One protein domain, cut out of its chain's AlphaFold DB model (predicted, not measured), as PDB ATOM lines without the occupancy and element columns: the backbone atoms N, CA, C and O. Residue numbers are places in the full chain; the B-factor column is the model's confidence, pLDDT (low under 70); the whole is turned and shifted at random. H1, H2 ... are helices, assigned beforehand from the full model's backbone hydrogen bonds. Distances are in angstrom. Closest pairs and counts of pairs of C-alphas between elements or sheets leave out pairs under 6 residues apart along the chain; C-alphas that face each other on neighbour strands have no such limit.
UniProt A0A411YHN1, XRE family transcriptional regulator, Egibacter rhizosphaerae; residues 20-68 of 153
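Overview. This is residues 20 to 68 of the 153 residues of the protein "XRE family transcriptional regulator" of Egibacter rhizosphaerae (UniProt A0A411YHN1). Three short helices make a compact cluster, their centres at the corners of a triangle and each helix steeply tilted to the other two. H2, the longest, is linked by tight turns to H1 before it and H3 after it, and H3 packs on both H2 and H1. The printed part has 49 residues with three named helices, in the order H1, H2, H3, and no named strand; the class is all helix. It is compact and rounded, with a radius of gyration of the C-alphas of 9.8 A and spans of 25 by 21 by 17 A.

Along the chain. H2 covers residues 36 to 48 and is 18.1 A long from first to last C-alpha, from (24.128, 36.836, -30.613) to (23.012, 44.295, -14.116). H1 is residues 24 to 32, 12.3 A long, and begins with C-alpha 24 at (20.012, 54.840, -28.698). H3 is residues 53 to 61, 12.4 A long, and ends with C-alpha 61 at (12.631, 49.887, -29.330).

Arrangement. H2 touches H3 with its residues 42 to 46 alone; the closest C-alphas, those of Ile 46 and Ala 55, are 5.1 A apart. The two run opposite ways at a steep tilt of 57 degrees. H2 and H1 only just touch, with 3 pairs of C-alphas within 8 A, and only at the corner by their link. There H2 takes part with residues 38 to 39 alone, and the closest C-alphas are those of Ala 30 and Asp 38, 6.3 A apart. H1 and H2 run opposite ways at a steep tilt of 51 degrees. H1 touches H3, closest at the C-alphas of Gly 24 and Val 57, 6.4 A apart; they run the same way at a steep tilt of 58 degrees. In H1, H2 and H3 every O i to N i+4 pair is within hydrogen-bond range.

Size, cuts and confidence. The two C-alphas farthest apart, those of Ala 48 and Glu 66, are 25.6 A apart. The links H1 to H2 and H2 to H3 are tight, with 3 and 4 residues. Residues 62 to 68 follow H3. The printed part has no cut. The mean pLDDT of the printed part is 94.3, and no printed residue is under 70.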
ATOM      1  N   GLU A  20      26.583  50.365 -22.194       94.12
ATOM      2  CA  GLU A  20      26.085  51.443 -21.353       94.12
ATOM      3  C   GLU A  20      26.370  52.828 -21.953       94.12
ATOM      4  O   GLU A  20      25.584  53.756 -21.734       94.12
ATOM      5  N   THR A  21      27.452  52.962 -22.729       93.44
ATOM      6  CA  THR A  21      27.853  54.218 -23.382       93.44
ATOM      7  C   THR A  21      27.264  54.370 -24.779       93.44
ATOM      8  O   THR A  21      27.329  55.461 -25.343       93.44
ATOM      9  N   TRP A  22      26.655  53.320 -25.340       94.25
ATOM     10  CA  TRP A  22      26.076  53.374 -26.679       94.25
ATOM     11  C   TRP A  22      24.884  54.339 -26.738       94.25
ATOM     12  O   TRP A  22      23.982  54.260 -25.893       94.25
ATOM     13  N   PRO A  23      24.809  55.229 -27.740       93.81
ATOM     14  CA  PRO A  23      23.605  56.014 -27.999       93.81
ATOM     15  C   PRO A  23      22.439  55.106 -28.437       93.81
ATOM     16  O   PRO A  23      22.617  53.912 -28.689       93.81
ATOM     17  N   GLY A  24      21.218  55.646 -28.457       92.19
ATOM     18  CA  GLY A  24      20.012  54.840 -28.698       92.19
ATOM     19  C   GLY A  24      20.013  54.178 -30.075       92.19
ATOM     20  O   GLY A  24      19.665  53.009 -30.207       92.19
ATOM     21  N   GLU A  25      20.529  54.888 -31.070       91.69
ATOM     22  CA  GLU A  25      20.665  54.463 -32.459       91.69
ATOM     23  C   GLU A  25      21.655  53.298 -32.606       91.69
ATOM     24  O   GLU A  25      21.430  52.387 -33.400       91.69
ATOM     25  N   ALA A  26      22.727  53.278 -31.803       93.56
ATOM     26  CA  ALA A  26      23.652  52.142 -31.739       93.56
ATOM     27  C   ALA A  26      22.985  50.908 -31.118       93.56
ATOM     28  O   ALA A  26      23.155  49.794 -31.615       93.56
ATOM     29  N   ILE A  27      22.184  51.096 -30.064       94.56
ATOM     30  CA  ILE A  27      21.400  50.006 -29.466       94.56
ATOM     31  C   ILE A  27      20.386  49.470 -30.484       94.56
ATOM     32  O   ILE A  27      20.311  48.260 -30.673       94.56
ATOM     33  N   GLN A  28      19.666  50.343 -31.192       93.69
ATOM     34  CA  GLN A  28      18.746  49.951 -32.263       93.69
ATOM     35  C   GLN A  28      19.469  49.169 -33.365       93.69
ATOM     36  O   GLN A  28      19.045  48.070 -33.715       93.69
ATOM     37  N   ALA A  29      20.609  49.671 -33.847       92.69
ATOM     38  CA  ALA A  29      21.423  48.984 -34.845       92.69
ATOM     39  C   ALA A  29      21.866  47.587 -34.376       92.69
ATOM     40  O   ALA A  29      21.832  46.636 -35.156       92.69
ATOM     41  N   ALA A  30      22.247  47.445 -33.103       93.56
ATOM     42  CA  ALA A  30      22.617  46.162 -32.513       93.56
ATOM     43  C   ALA A  30      21.431  45.188 -32.409       93.56
ATOM     44  O   ALA A  30      21.613  43.976 -32.524       93.56
ATOM     45  N   LEU A  31      20.216  45.691 -32.198       93.25
ATOM     46  CA  LEU A  31      19.012  44.866 -32.162       93.25
ATOM     47  C   LEU A  31      18.552  44.446 -33.569       93.25
ATOM     48  O   LEU A  31      18.160  43.299 -33.756       93.25
ATOM     49  N   GLU A  32      18.646  45.341 -34.555       92.25
ATOM     50  CA  GLU A  32      18.248  45.093 -35.949       92.25
ATOM     51  C   GLU A  32      19.238  44.218 -36.721       92.25
ATOM     52  O   GLU A  32      18.839  43.342 -37.489       92.25
ATOM     53  N   ARG A  33      20.536  44.504 -36.576       90.19
ATOM     54  CA  ARG A  33      21.606  43.955 -37.427       90.19
ATOM     55  C   ARG A  33      22.703  43.245 -36.644       90.19
ATOM     56  O   ARG A  33      23.541  42.584 -37.250       90.19
ATOM     57  N   GLY A  34      22.728  43.407 -35.323       89.38
ATOM     58  CA  GLY A  34      23.712  42.753 -34.470       89.38
ATOM     59  C   GLY A  34      23.472  41.253 -34.350       89.38
ATOM     60  O   GLY A  34      22.417  40.720 -34.697       89.38
ATOM     61  N   GLY A  35      24.487  40.561 -33.847       90.81
ATOM     62  CA  GLY A  35      24.458  39.122 -33.644       90.81
ATOM     63  C   GLY A  35      24.222  38.726 -32.189       90.81
ATOM     64  O   GLY A  35      24.087  39.540 -31.272       90.81
ATOM     65  N   LEU A  36      24.277  37.414 -31.949       91.31
ATOM     66  CA  LEU A  36      24.128  36.836 -30.613       91.31
ATOM     67  C   LEU A  36      25.141  37.402 -29.598       91.31
ATOM     68  O   LEU A  36      24.828  37.497 -28.412       91.31
ATOM     69  N   SER A  37      26.350  37.770 -30.030       91.50
ATOM     70  CA  SER A  37      27.361  38.412 -29.179       91.50
ATOM     71  C   SER A  37      26.881  39.751 -28.625       91.50
ATOM     72  O   SER A  37      27.007  39.990 -27.423       91.50
ATOM     73  N   ASP A  38      26.285  40.592 -29.467       94.00
ATOM     74  CA  ASP A  38      25.811  41.925 -29.089       94.00
ATOM     75  C   ASP A  38      24.584  41.808 -28.191       94.00
ATOM     76  O   ASP A  38      24.514  42.414 -27.121       94.00
ATOM     77  N   TRP A  39      23.667  40.908 -28.546       95.38
ATOM     78  CA  TRP A  39      22.490  40.608 -27.738       95.38
ATOM     79  C   TRP A  39      22.861  40.075 -26.354       95.38
ATOM     80  O   TRP A  39      22.205  40.401 -25.365       95.38
ATOM     81  N   ARG A  40      23.938  39.287 -26.237       95.94
ATOM     82  CA  ARG A  40      24.447  38.828 -24.936       95.94
ATOM     83  C   ARG A  40      24.997  39.972 -24.091       95.94
ATOM     84  O   ARG A  40      24.807  39.925 -22.875       95.94
ATOM     85  N   ARG A  41      25.646  40.967 -24.703       96.94
ATOM     86  CA  ARG A  41      26.155  42.162 -24.007       96.94
ATOM     87  C   ARG A  41      25.009  43.040 -23.519       96.94
ATOM     88  O   ARG A  41      24.958  43.337 -22.330       96.94
ATOM     89  N   LEU A  42      24.036  43.333 -24.383       97.31
ATOM     90  CA  LEU A  42      22.807  44.038 -24.003       97.31
ATOM     91  C   LEU A  42      22.079  43.308 -22.870       97.31
ATOM     92  O   LEU A  42      21.750  43.902 -21.848       97.31
ATOM     93  N   ALA A  43      21.906  41.990 -22.989       98.00
ATOM     94  CA  ALA A  43      21.264  41.194 -21.953       98.00
ATOM     95  C   ALA A  43      22.055  41.172 -20.632       98.00
ATOM     96  O   ALA A  43      21.453  41.055 -19.566       98.00
ATOM     97  N   ALA A  44      23.388  41.252 -20.675       98.12
ATOM     98  CA  ALA A  44      24.215  41.361 -19.477       98.12
ATOM     99  C   ALA A  44      24.022  42.717 -18.785       98.12
ATOM    100  O   ALA A  44      23.776  42.729 -17.582       98.12
ATOM    101  N   ALA A  45      24.033  43.817 -19.542       98.19
ATOM    102  CA  ALA A  45      23.761  45.152 -19.012       98.19
ATOM    103  C   ALA A  45      22.343  45.264 -18.425       98.19
ATOM    104  O   ALA A  45      22.173  45.753 -17.314       98.19
ATOM    105  N   ILE A  46      21.331  44.710 -19.104       98.56
ATOM    106  CA  ILE A  46      19.947  44.657 -18.597       98.56
ATOM    107  C   ILE A  46      19.853  43.856 -17.293       98.56
ATOM    108  O   ILE A  46      19.132  44.245 -16.382       98.56
ATOM    109  N   ARG A  47      20.563  42.727 -17.180       98.12
ATOM    110  CA  ARG A  47      20.582  41.947 -15.932       98.12
ATOM    111  C   ARG A  47      21.298  42.673 -14.794       98.12
ATOM    112  O   ARG A  47      20.930  42.459 -13.643       98.12
ATOM    113  N   ALA A  48      22.302  43.490 -15.103       97.50
ATOM    114  CA  ALA A  48      23.012  44.295 -14.116       97.50
ATOM    115  C   ALA A  48      22.158  45.472 -13.613       97.50
ATOM    116  O   ALA A  48      22.164  45.749 -12.415       97.50
ATOM    117  N   ASP A  49      21.394  46.115 -14.502       97.94
ATOM    118  CA  ASP A  49      20.495  47.225 -14.168       97.94
ATOM    119  C   ASP A  49      19.140  47.126 -14.918       97.94
ATOM    120  O   ASP A  49      18.960  47.721 -15.988       97.94
ATOM    121  N   PRO A  50      18.148  46.390 -14.368       98.06
ATOM    122  CA  PRO A  50      16.883  46.081 -15.060       98.06
ATOM    123  C   PRO A  50      15.918  47.262 -15.247       98.06
ATOM    124  O   PRO A  50      14.902  47.138 -15.944       98.06
ATOM    125  N   TRP A  51      16.201  48.398 -14.605       98.00
ATOM    126  CA  TRP A  51      15.475  49.661 -14.787       98.00
ATOM    127  C   TRP A  51      16.361  50.778 -15.348       98.00
ATOM    128  O   TRP A  51      15.868  51.893 -15.544       98.00
ATOM    129  N   GLY A  52      17.627  50.468 -15.627       97.75
ATOM    130  CA  GLY A  52      18.623  51.383 -16.152       97.75
ATOM    131  C   GLY A  52      18.393  51.803 -17.592       97.75
ATOM    132  O   GLY A  52      17.486  51.330 -18.284       97.75
ATOM    133  N   ARG A  53      19.277  52.686 -18.067       97.56
ATOM    134  CA  ARG A  53      19.192  53.288 -19.405       97.56
ATOM    135  C   ARG A  53      19.092  52.238 -20.513       97.56
ATOM    136  O   ARG A  53      18.185  52.324 -21.333       97.56
ATOM    137  N   VAL A  54      19.981  51.242 -20.519       97.94
ATOM    138  CA  VAL A  54      19.999  50.200 -21.562       97.94
ATOM    139  C   VAL A  54      18.682  49.422 -21.571       97.94
ATOM    140  O   VAL A  54      18.086  49.253 -22.629       97.94
ATOM    141  N   ALA A  55      18.176  49.015 -20.402       98.25
ATOM    142  CA  ALA A  55      16.890  48.330 -20.293       98.25
ATOM    143  C   ALA A  55      15.726  49.174 -20.826       98.25
ATOM    144  O   ALA A  55      14.884  48.634 -21.534       98.25
ATOM    145  N   ARG A  56      15.689  50.479 -20.531       97.81
ATOM    146  CA  ARG A  56      14.632  51.389 -21.005       97.81
ATOM    147  C   ARG A  56      14.660  51.596 -22.515       97.81
ATOM    148  O   ARG A  56      13.618  51.482 -23.144       97.81
ATOM    149  N   VAL A  57      15.836  51.852 -23.084       97.75
ATOM    150  CA  VAL A  57      15.992  52.047 -24.535       97.75
ATOM    151  C   VAL A  57      15.631  50.767 -25.290       97.75
ATOM    152  O   VAL A  57      14.887  50.810 -26.263       97.75
ATOM    153  N   VAL A  58      16.100  49.610 -24.813       97.56
ATOM    154  CA  VAL A  58      15.743  48.316 -25.412       97.56
ATOM    155  C   VAL A  58      14.246  48.026 -25.263       97.56
ATOM    156  O   VAL A  58      13.646  47.522 -26.204       97.56
ATOM    157  N   GLU A  59      13.628  48.341 -24.119       97.25
ATOM    158  CA  GLU A  59      12.178  48.184 -23.900       97.25
ATOM    159  C   GLU A  59      11.352  49.037 -24.866       97.25
ATOM    160  O   GLU A  59      10.339  48.561 -25.374       97.25
ATOM    161  N   GLU A  60      11.787  50.274 -25.111       96.56
ATOM    162  CA  GLU A  60      11.148  51.214 -26.030       96.56
ATOM    163  C   GLU A  60      11.215  50.712 -27.474       96.56
ATOM    164  O   GLU A  60      10.168  50.532 -28.095       96.56
ATOM    165  N   ILE A  61      12.418  50.397 -27.966       95.62
ATOM    166  CA  ILE A  61      12.631  49.887 -29.330       95.62
ATOM    167  C   ILE A  61      11.872  48.570 -29.527       95.62
ATOM    168  O   ILE A  61      11.117  48.415 -30.484       95.62
ATOM    169  N   ALA A  62      12.000  47.635 -28.578       94.12
ATOM    170  CA  ALA A  62      11.300  46.356 -28.648       94.12
ATOM    171  C   ALA A  62       9.776  46.485 -28.496       94.12
ATOM    172  O   ALA A  62       9.041  45.528 -28.741       94.12
ATOM    173  N   GLY A  63       9.287  47.639 -28.038       92.12
ATOM    174  CA  GLY A  63       7.867  47.960 -27.957       92.12
ATOM    175  C   GLY A  63       7.239  48.279 -29.314       92.12
ATOM    176  O   GLY A  63       6.018  48.189 -29.434       92.12
ATOM    177  N   TRP A  64       8.040  48.616 -30.330       91.00
ATOM    178  CA  TRP A  64       7.545  48.912 -31.680       91.00
ATOM    179  C   TRP A  64       7.107  47.648 -32.431       91.00
ATOM    180  O   TRP A  64       6.184  47.707 -33.240       91.00
ATOM    181  N   GLY A  65       7.695  46.490 -32.110       86.69
ATOM    182  CA  GLY A  65       7.300  45.199 -32.686       86.69
ATOM    183  C   GLY A  65       7.823  44.953 -34.106       86.69
ATOM    184  O   GLY A  65       7.219  44.183 -34.855       86.69
ATOM    185  N   GLU A  66       8.906  45.626 -34.492       88.31
ATOM    186  CA  GLU A  66       9.463  45.613 -35.849       88.31
ATOM    187  C   GLU A  66      10.667  44.663 -36.003       88.31
ATOM    188  O   GLU A  66      11.105  44.387 -37.121       88.31
ATOM    189  N   LEU A  67      11.186  44.100 -34.905       82.81
ATOM    190  CA  LEU A  67      12.374  43.250 -34.905       82.81
ATOM    191  C   LEU A  67      11.966  41.787 -34.743       82.81
ATOM    192  O   LEU A  67      11.966  41.236 -33.638       82.81
ATOM    193  N   TYR A  68      11.612  41.155 -35.868       81.19
ATOM    194  CA  TYR A  68      11.154  39.763 -35.992       81.19
ATOM    195  C   TYR A  68      11.785  38.799 -34.958       81.19
ATOM    196  O   TYR A  68      12.857  38.233 -35.162       81.19
TER     197      TYR A  68